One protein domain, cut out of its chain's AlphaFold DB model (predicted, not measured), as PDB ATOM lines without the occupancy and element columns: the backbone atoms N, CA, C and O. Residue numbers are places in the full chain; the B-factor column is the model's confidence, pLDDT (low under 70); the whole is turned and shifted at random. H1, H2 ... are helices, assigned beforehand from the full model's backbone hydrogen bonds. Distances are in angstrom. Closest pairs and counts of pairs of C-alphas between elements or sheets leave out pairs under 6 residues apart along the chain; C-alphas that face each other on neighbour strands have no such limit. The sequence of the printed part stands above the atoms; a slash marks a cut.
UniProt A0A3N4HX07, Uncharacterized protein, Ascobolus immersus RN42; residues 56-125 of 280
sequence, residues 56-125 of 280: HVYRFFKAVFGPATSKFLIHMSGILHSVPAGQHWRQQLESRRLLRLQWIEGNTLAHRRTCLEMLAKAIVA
ATOM      1  N   HIS A  56     174.584 252.099 299.844       77.56
ATOM      2  CA  HIS A  56     174.964 253.290 300.593       77.56
ATOM      3  C   HIS A  56     176.218 253.089 301.452       77.56
ATOM      4  O   HIS A  56     177.137 253.887 301.329       77.56
ATOM      5  N   VAL A  57     176.311 252.014 302.242       81.81
ATOM      6  CA  VAL A  57     177.454 251.754 303.140       81.81
ATOM      7  C   VAL A  57     178.744 251.627 302.332       81.81
ATOM      8  O   VAL A  57     179.758 252.255 302.637       81.81
ATOM      9  N   TYR A  58     178.700 250.865 301.236       82.38
ATOM     10  CA  TYR A  58     179.842 250.740 300.331       82.38
ATOM     11  C   TYR A  58     180.231 252.094 299.726       82.38
ATOM     12  O   TYR A  58     181.401 252.475 299.769       82.38
ATOM     13  N   ARG A  59     179.261 252.843 299.184       81.81
ATOM     14  CA  ARG A  59     179.512 254.168 298.597       81.81
ATOM     15  C   ARG A  59     180.052 255.153 299.629       81.81
ATOM     16  O   ARG A  59     180.971 255.900 299.310       81.81
ATOM     17  N   PHE A  60     179.538 255.133 300.850       84.19
ATOM     18  CA  PHE A  60     179.981 256.000 301.928       84.19
ATOM     19  C   PHE A  60     181.454 255.740 302.255       84.19
ATOM     20  O   PHE A  60     182.305 256.616 302.082       84.19
ATOM     21  N   PHE A  61     181.795 254.504 302.617       84.56
ATOM     22  CA  PHE A  61     183.152 254.161 303.032       84.56
ATOM     23  C   PHE A  61     184.171 254.185 301.890       84.56
ATOM     24  O   PHE A  61     185.349 254.461 302.131       84.56
ATOM     25  N   LYS A  62     183.756 253.913 300.649       81.50
ATOM     26  CA  LYS A  62     184.658 253.940 299.493       81.50
ATOM     27  C   LYS A  62     184.764 255.315 298.842       81.50
ATOM     28  O   LYS A  62     185.877 255.782 298.626       81.50
ATOM     29  N   ALA A  63     183.641 255.933 298.489       73.12
ATOM     30  CA  ALA A  63     183.628 257.146 297.674       73.12
ATOM     31  C   ALA A  63     183.728 258.419 298.521       73.12
ATOM     32  O   ALA A  63     184.456 259.333 298.144       73.12
ATOM     33  N   VAL A  64     183.046 258.471 299.671       73.12
ATOM     34  CA  VAL A  64     183.051 259.664 300.536       73.12
ATOM     35  C   VAL A  64     184.259 259.645 301.474       73.12
ATOM     36  O   VAL A  64     184.979 260.633 301.588       73.12
ATOM     37  N   PHE A  65     184.542 258.492 302.086       79.38
ATOM     38  CA  PHE A  65     185.575 258.347 303.116       79.38
ATOM     39  C   PHE A  65     186.757 257.460 302.725       79.38
ATOM     40  O   PHE A  65     187.557 257.097 303.586       79.38
ATOM     41  N   GLY A  66     186.927 257.153 301.434       79.88
ATOM     42  CA  GLY A  66     187.923 256.202 300.924       79.88
ATOM     43  C   GLY A  66     189.305 256.268 301.595       79.88
ATOM     44  O   GLY A  66     189.778 255.241 302.088       79.88
ATOM     45  N   PRO A  67     189.951 257.449 301.690       79.81
ATOM     46  CA  PRO A  67     191.250 257.581 302.349       79.81
ATOM     47  C   PRO A  67     191.237 257.257 303.851       79.81
ATOM     48  O   PRO A  67     192.177 256.635 304.348       79.81
ATOM     49  N   ALA A  68     190.199 257.676 304.582       81.06
ATOM     50  CA  ALA A  68     190.063 257.410 306.014       81.06
ATOM     51  C   ALA A  68     189.767 255.927 306.263       81.06
ATOM     52  O   ALA A  68     190.443 255.296 307.076       81.06
ATOM     53  N   THR A  69     188.849 255.345 305.487       85.19
ATOM     54  CA  THR A  69     188.530 253.916 305.559       85.19
ATOM     55  C   THR A  69     189.740 253.057 305.234       85.19
ATOM     56  O   THR A  69     190.019 252.100 305.943       85.19
ATOM     57  N   SER A  70     190.512 253.407 304.201       81.88
ATOM     58  CA  SER A  70     191.732 252.674 303.859       81.88
ATOM     59  C   SER A  70     192.720 252.665 305.028       81.88
ATOM     60  O   SER A  70     193.211 251.601 305.397       81.88
ATOM     61  N   LYS A  71     192.953 253.818 305.675       80.75
ATOM     62  CA  LYS A  71     193.798 253.898 306.878       80.75
ATOM     63  C   LYS A  71     193.243 253.070 308.038       80.75
ATOM     64  O   LYS A  71     194.018 252.386 308.695       80.75
ATOM     65  N   PHE A  72     191.929 253.100 308.257       87.06
ATOM     66  CA  PHE A  72     191.253 252.278 309.263       87.06
ATOM     67  C   PHE A  72     191.440 250.776 309.004       87.06
ATOM     68  O   PHE A  72     191.881 250.058 309.891       87.06
ATOM     69  N   LEU A  73     191.196 250.299 307.783       85.12
ATOM     70  CA  LEU A  73     191.370 248.887 307.420       85.12
ATOM     71  C   LEU A  73     192.821 248.433 307.571       85.12
ATOM     72  O   LEU A  73     193.100 247.357 308.093       85.12
ATOM     73  N   ILE A  74     193.757 249.268 307.129       79.00
ATOM     74  CA  ILE A  74     195.190 249.029 307.281       79.00
ATOM     75  C   ILE A  74     195.562 248.922 308.770       79.00
ATOM     76  O   ILE A  74     196.355 248.058 309.141       79.00
ATOM     77  N   HIS A  75     194.981 249.775 309.614       81.56
ATOM     78  CA  HIS A  75     195.192 249.752 311.055       81.56
ATOM     79  C   HIS A  75     194.616 248.479 311.696       81.56
ATOM     80  O   HIS A  75     195.361 247.721 312.310       81.56
ATOM     81  N   MET A  76     193.332 248.187 311.472       83.44
ATOM     82  CA  MET A  76     192.640 247.043 312.084       83.44
ATOM     83  C   MET A  76     193.137 245.683 311.590       83.44
ATOM     84  O   MET A  76     193.112 244.708 312.328       83.44
ATOM     85  N   SER A  77     193.612 245.593 310.347       74.12
ATOM     86  CA  SER A  77     194.150 244.339 309.805       74.12
ATOM     87  C   SER A  77     195.500 243.943 310.412       74.12
ATOM     88  O   SER A  77     195.977 242.838 310.163       74.12
ATOM     89  N   GLY A  78     196.157 244.839 311.159       62.47
ATOM     90  CA  GLY A  78     197.487 244.595 311.716       62.47
ATOM     91  C   GLY A  78     198.585 244.417 310.659       62.47
ATOM     92  O   GLY A  78     199.735 244.184 311.025       62.47
ATOM     93  N   ILE A  79     198.264 244.572 309.367       55.53
ATOM     94  CA  ILE A  79     199.176 244.334 308.241       55.53
ATOM     95  C   ILE A  79     200.374 245.296 308.267       55.53
ATOM     96  O   ILE A  79     201.451 244.982 307.767       55.53
ATOM     97  N   LEU A  80     200.236 246.462 308.902       49.69
ATOM     98  CA  LEU A  80     201.378 247.352 309.108       49.69
ATOM     99  C   LEU A  80     202.379 246.858 310.148       49.69
ATOM    100  O   LEU A  80     203.468 247.411 310.207       49.69
ATOM    101  N   HIS A  81     202.038 245.881 310.981       50.25
ATOM    102  CA  HIS A  81     202.665 245.768 312.295       50.25
ATOM    103  C   HIS A  81     203.128 244.354 312.671       50.25
ATOM    104  O   HIS A  81     203.623 244.144 313.776       50.25
ATOM    105  N   SER A  82     202.969 243.381 311.771       47.50
ATOM    106  CA  SER A  82     203.431 241.996 311.937       47.50
ATOM    107  C   SER A  82     204.786 241.711 311.277       47.50
ATOM    108  O   SER A  82     205.224 240.565 311.261       47.50
ATOM    109  N   VAL A  83     205.448 242.725 310.710       51.25
ATOM    110  CA  VAL A  83     206.709 242.561 309.975       51.25
ATOM    111  C   VAL A  83     207.878 243.044 310.845       51.25
ATOM    112  O   VAL A  83     207.812 244.155 311.368       51.25
ATOM    113  N   PRO A  84     208.962 242.265 311.013       53.56
ATOM    114  CA  PRO A  84     210.156 242.706 311.735       53.56
ATOM    115  C   PRO A  84     210.748 243.992 311.134       53.56
ATOM    116  O   PRO A  84     210.738 244.172 309.913       53.56
ATOM    117  N   ALA A  85     211.316 244.861 311.979       54.84
ATOM    118  CA  ALA A  85     211.777 246.215 311.632       54.84
ATOM    119  C   ALA A  85     212.687 246.309 310.380       54.84
ATOM    120  O   ALA A  85     212.709 247.343 309.717       54.84
ATOM    121  N   GLY A  86     213.386 245.230 310.001       53.94
ATOM    122  CA  GLY A  86     214.261 245.173 308.820       53.94
ATOM    123  C   GLY A  86     213.589 244.846 307.474       53.94
ATOM    124  O   GLY A  86     214.182 245.109 306.431       53.94
ATOM    125  N   GLN A  87     212.364 244.303 307.451       54.09
ATOM    126  CA  GLN A  87     211.616 243.967 306.214       54.09
ATOM    127  C   GLN A  87     210.356 244.833 306.013       54.09
ATOM    128  O   GLN A  87     209.630 244.694 305.025       54.09
ATOM    129  N   HIS A  88     210.138 245.761 306.948       54.22
ATOM    130  CA  HIS A  88     208.922 246.535 307.180       54.22
ATOM    131  C   HIS A  88     208.409 247.246 305.920       54.22
ATOM    132  O   HIS A  88     207.263 247.067 305.528       54.22
ATOM    133  N   TRP A  89     209.257 247.997 305.214       55.59
ATOM    134  CA  TRP A  89     208.758 248.939 304.212       55.59
ATOM    135  C   TRP A  89     208.245 248.284 302.919       55.59
ATOM    136  O   TRP A  89     207.254 248.759 302.371       55.59
ATOM    137  N   ARG A  90     208.859 247.191 302.427       55.97
ATOM    138  CA  ARG A  90     208.463 246.554 301.148       55.97
ATOM    139  C   ARG A  90     207.153 245.781 301.261       55.97
ATOM    140  O   ARG A  90     206.262 245.988 300.444       55.97
ATOM    141  N   GLN A  91     207.012 244.933 302.282       57.25
ATOM    142  CA  GLN A  91     205.769 244.187 302.517       57.25
ATOM    143  C   GLN A  91     204.617 245.112 302.929       57.25
ATOM    144  O   GLN A  91     203.471 244.873 302.547       57.25
ATOM    145  N   GLN A  92     204.913 246.214 303.627       60.25
ATOM    146  CA  GLN A  92     203.934 247.269 303.886       60.25
ATOM    147  C   GLN A  92     203.506 247.996 302.625       60.25
ATOM    148  O   GLN A  92     202.317 248.248 302.465       60.25
ATOM    149  N   LEU A  93     204.441 248.360 301.743       61.03
ATOM    150  CA  LEU A  93     204.105 249.000 300.476       61.03
ATOM    151  C   LEU A  93     203.255 248.077 299.617       61.03
ATOM    152  O   LEU A  93     202.256 248.541 299.083       61.03
ATOM    153  N   GLU A  94     203.594 246.790 299.544       65.00
ATOM    154  CA  GLU A  94     202.839 245.830 298.742       65.00
ATOM    155  C   GLU A  94     201.464 245.548 299.339       65.00
ATOM    156  O   GLU A  94     200.471 245.561 298.626       65.00
ATOM    157  N   SER A  95     201.352 245.418 300.658       63.28
ATOM    158  CA  SER A  95     200.048 245.250 301.294       63.28
ATOM    159  C   SER A  95     199.193 246.507 301.211       63.28
ATOM    160  O   SER A  95     198.010 246.418 300.905       63.28
ATOM    161  N   ARG A  96     199.778 247.697 301.415       65.69
ATOM    162  CA  ARG A  96     199.104 248.984 301.176       65.69
ATOM    163  C   ARG A  96     198.689 249.108 299.722       65.69
ATOM    164  O   ARG A  96     197.608 249.617 299.463       65.69
ATOM    165  N   ARG A  97     199.522 248.653 298.788       67.75
ATOM    166  CA  ARG A  97     199.228 248.633 297.358       67.75
ATOM    167  C   ARG A  97     198.083 247.679 297.072       67.75
ATOM    168  O   ARG A  97     197.133 248.114 296.452       67.75
ATOM    169  N   LEU A  98     198.097 246.449 297.571       67.31
ATOM    170  CA  LEU A  98     197.016 245.482 297.388       67.31
ATOM    171  C   LEU A  98     195.708 245.974 298.007       67.31
ATOM    172  O   LEU A  98     194.689 245.943 297.333       67.31
ATOM    173  N   LEU A  99     195.735 246.522 299.224       70.06
ATOM    174  CA  LEU A  99     194.561 247.129 299.862       70.06
ATOM    175  C   LEU A  99     194.084 248.361 299.086       70.06
ATOM    176  O   LEU A  99     192.889 248.570 298.941       70.06
ATOM    177  N   ARG A 100     195.001 249.157 298.529       67.62
ATOM    178  CA  ARG A 100     194.678 250.295 297.661       67.62
ATOM    179  C   ARG A 100     194.066 249.833 296.339       67.62
ATOM    180  O   ARG A 100     193.026 250.350 295.972       67.62
ATOM    181  N   LEU A 101     194.638 248.848 295.657       65.69
ATOM    182  CA  LEU A 101     194.117 248.280 294.411       65.69
ATOM    183  C   LEU A 101     192.745 247.619 294.652       65.69
ATOM    184  O   LEU A 101     191.788 247.863 293.920       65.69
ATOM    185  N   GLN A 102     192.610 246.853 295.738       69.44
ATOM    186  CA  GLN A 102     191.375 246.171 296.135       69.44
ATOM    187  C   GLN A 102     190.320 247.083 296.760       69.44
ATOM    188  O   GLN A 102     189.167 246.683 296.815       69.44
ATOM    189  N   TRP A 103     190.662 248.278 297.237       72.00
ATOM    190  CA  TRP A 103     189.674 249.219 297.775       72.00
ATOM    191  C   TRP A 103     189.325 250.317 296.775       72.00
ATOM    192  O   TRP A 103     188.170 250.726 296.682       72.00
ATOM    193  N   ILE A 104     190.300 250.795 295.999       66.75
ATOM    194  CA  ILE A 104     190.151 251.948 295.107       66.75
ATOM    195  C   ILE A 104     189.714 251.508 293.705       66.75
ATOM    196  O   ILE A 104     188.765 252.084 293.178       66.75
ATOM    197  N   GLU A 105     190.293 250.455 293.123       68.69
ATOM    198  CA  GLU A 105     190.286 250.282 291.655       68.69
ATOM    199  C   GLU A 105     189.229 249.321 291.074       68.69
ATOM    200  O   GLU A 105     189.163 249.154 289.860       68.69
ATOM    201  N   GLY A 106     188.328 248.736 291.871       70.06
ATOM    202  CA  GLY A 106     187.237 247.896 291.344       70.06
ATOM    203  C   GLY A 106     185.833 248.451 291.587       70.06
ATOM    204  O   GLY A 106     185.557 249.091 292.596       70.06
ATOM    205  N   ASN A 107     184.890 248.176 290.688       76.69
ATOM    206  CA  ASN A 107     183.476 248.524 290.896       76.69
ATOM    207  C   ASN A 107     182.516 247.358 290.609       76.69
ATOM    208  O   ASN A 107     181.297 247.528 290.611       76.69
ATOM    209  N   THR A 108     183.061 246.164 290.367       85.88
ATOM    210  CA  THR A 108     182.263 244.956 290.150       85.88
ATOM    211  C   THR A 108     181.585 244.527 291.445       85.88
ATOM    212  O   THR A 108     182.104 244.745 292.539       85.88
ATOM    213  N   LEU A 109     180.440 243.857 291.335       82.62
ATOM    214  CA  LEU A 109     179.693 243.355 292.488       82.62
ATOM    215  C   LEU A 109     180.541 242.454 293.404       82.62
ATOM    216  O   LEU A 109     180.467 242.576 294.624       82.62
ATOM    217  N   ALA A 110     181.387 241.599 292.821       81.38
ATOM    218  CA  ALA A 110     182.335 240.771 293.564       81.38
ATOM    219  C   ALA A 110     183.313 241.627 294.387       81.38
ATOM    220  O   ALA A 110     183.476 241.399 295.580       81.38
ATOM    221  N   HIS A 111     183.881 242.670 293.782       81.69
ATOM    222  CA  HIS A 111     184.784 243.589 294.469       81.69
ATOM    223  C   HIS A 111     184.094 244.355 295.606       81.69
ATOM    224  O   HIS A 111     184.662 244.502 296.688       81.69
ATOM    225  N   ARG A 112     182.847 244.809 295.399       84.31
ATOM    226  CA  ARG A 112     182.070 245.469 296.462       84.31
ATOM    227  C   ARG A 112     181.843 244.540 297.656       84.31
ATOM    228  O   ARG A 112     181.980 244.981 298.794       84.31
ATOM    229  N   ARG A 113     181.549 243.255 297.406       83.69
ATOM    230  CA  ARG A 113     181.426 242.235 298.464       83.69
ATOM    231  C   ARG A 113     182.727 242.066 299.228       83.69
ATOM    232  O   ARG A 113     182.703 242.168 300.446       83.69
ATOM    233  N   THR A 114     183.848 241.905 298.526       82.81
ATOM    234  CA  THR A 114     185.166 241.792 299.162       82.81
ATOM    235  C   THR A 114     185.469 243.003 300.047       82.81
ATOM    236  O   THR A 114     185.880 242.830 301.189       82.81
ATOM    237  N   CYS A 115     185.187 244.223 299.580       83.12
ATOM    238  CA  CYS A 115     185.358 245.435 300.387       83.12
ATOM    239  C   CYS A 115     184.499 245.403 301.664       83.12
ATOM    240  O   CYS A 115     184.995 245.636 302.764       83.12
ATOM    241  N   LEU A 116     183.209 245.085 301.539       86.12
ATOM    242  CA  LEU A 116     182.307 245.011 302.691       86.12
ATOM    243  C   LEU A 116     182.702 243.901 303.673       86.12
ATOM    244  O   LEU A 116     182.565 244.081 304.878       86.12
ATOM    245  N   GLU A 117     183.220 242.776 303.183       85.44
ATOM    246  CA  GLU A 117     183.747 241.695 304.019       85.44
ATOM    247  C   GLU A 117     185.018 242.112 304.762       85.44
ATOM    248  O   GLU A 117     185.151 241.814 305.947       85.44
ATOM    249  N   MET A 118     185.933 242.831 304.107       85.62
ATOM    250  CA  MET A 118     187.116 243.396 304.765       85.62
ATOM    251  C   MET A 118     186.719 244.375 305.869       85.62
ATOM    252  O   MET A 118     187.266 244.311 306.968       85.62
ATOM    253  N   LEU A 119     185.742 245.245 305.598       88.31
ATOM    254  CA  LEU A 119     185.235 246.196 306.581       88.31
ATOM    255  C   LEU A 119     184.537 245.485 307.746       88.31
ATOM    256  O   LEU A 119     184.817 245.798 308.897       88.31
ATOM    257  N   ALA A 120     183.699 244.485 307.465       89.31
ATOM    258  CA  ALA A 120     183.040 243.693 308.500       89.31
ATOM    259  C   ALA A 120     184.054 242.961 309.393       89.31
ATOM    260  O   ALA A 120     183.902 242.973 310.610       89.31
ATOM    261  N   LYS A 121     185.113 242.382 308.808       87.88
ATOM    262  CA  LYS A 121     186.211 241.753 309.560       87.88
ATOM    263  C   LYS A 121     186.958 242.759 310.434       87.88
ATOM    264  O   LYS A 121     187.211 242.469 311.593       87.88
ATOM    265  N   ALA A 122     187.280 243.935 309.896       88.62
ATOM    266  CA  ALA A 122     187.950 244.994 310.648       88.62
ATOM    267  C   ALA A 122     187.105 245.498 311.829       88.62
ATOM    268  O   ALA A 122     187.649 245.848 312.866       88.62
ATOM    269  N   ILE A 123     185.781 245.516 311.679       90.44
ATOM    270  CA  ILE A 123     184.847 245.994 312.703       90.44
ATOM    271  C   ILE A 123     184.733 245.054 313.904       90.44
ATOM    272  O   ILE A 123     184.514 245.515 315.021       90.44
ATOM    273  N   VAL A 124     184.871 243.749 313.684       89.19
ATOM    274  CA  VAL A 124     184.823 242.742 314.757       89.19
ATOM    275  C   VAL A 124     186.210 242.358 315.271       89.19
ATOM    276  O   VAL A 124     186.318 241.537 316.176       89.19
ATOM    277  N   ALA A 125     187.270 242.912 314.681       86.31
ATOM    278  CA  ALA A 125     188.634 242.643 315.098       86.31
ATOM    279  C   ALA A 125     188.946 243.321 316.439       86.31
ATOM    280  O   ALA A 125     188.481 244.427 316.734       86.31
TER     281      ALA A 125
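This is residues 56 to 125 of the 280 residues of an uncharacterized protein of Ascobolus immersus RN42 (UniProt A0A3N4HX07). The longest helix, H3, reaches away from a loose triangle made by three other helices, H1, H2 and H4, and the long link from H2 to H3 turns round near Gly 86 at the far end. In the triangle, H2 and H4 meet towards their last residues as a V, with H1 on its open side. The printed part has 70 residues, with four named helices in the order H1, H2, H3, H4 and no named strand; the class is all helix. The whole is compact, with a radius of gyration of the C-alphas of 12.4 A, yet elongated, spanning 41 by 24 by 20 A.

Find C-alpha 88 at (208.922, 246.535, 307.180); from there H3, residues 88 to 104, runs 23.0 A to C-alpha 104 at (190.151, 251.948, 295.107). Next look at H4, residues 109 to 124, which is 22.9 A long and ends with C-alpha 124 at (184.823, 242.742, 314.757). H2 is residues 66 to 76, 15.2 A long. H1 is residues 56 to 64, 10.3 A long.

Start at Arg 96 in H3: its C-alpha and that of Ile 74 are the closest of H3 and H2, 7.3 A apart. These two helices touch at a steep tilt of 48 degrees and run opposite ways. H3 and H4 only just touch, with 3 pairs of C-alphas within 8 A, through residues 102 to 103 of H3 and 111 to 115 of H4; the closest C-alphas are those of Trp 103 and Cys 115, 6.3 A. Their tilt is steep, 54 degrees, opposite ways. H4 touches H2 with residues 118 to 123 alone, at a steep tilt of 49 degrees, the same way; look there for the closest C-alphas, those of Met 76 and Ala 122, 5.3 A apart. H1 and H4 only just touch, with 3 pairs of C-alphas within 8 A, and are about perpendicular at 89 degrees; the closest C-alphas are those of Tyr 58 and Leu 116, 6.7 A. H1 is close to H2 but not clearly touching, with the C-alphas of Phe 61 and Thr 69 the closest at 5.9 A. The helix packing is mostly crossed: none of the four touching pairs is at a shallow tilt. In H1, H2, H3 and H4 every O i to N i+4 pair is within hydrogen-bond range.

The two C-alphas farthest apart are those of His 56 and Gly 86, 41.0 A. The printed part has no cut. The link from H2 to H3, 11 residues, is long; those from H1 to H2 and from H3 to H4 are tight. The mean pLDDT of the printed part is 73.6; look for values under 70 at residues 78 to 98, 100 to 102 and 104 to 105.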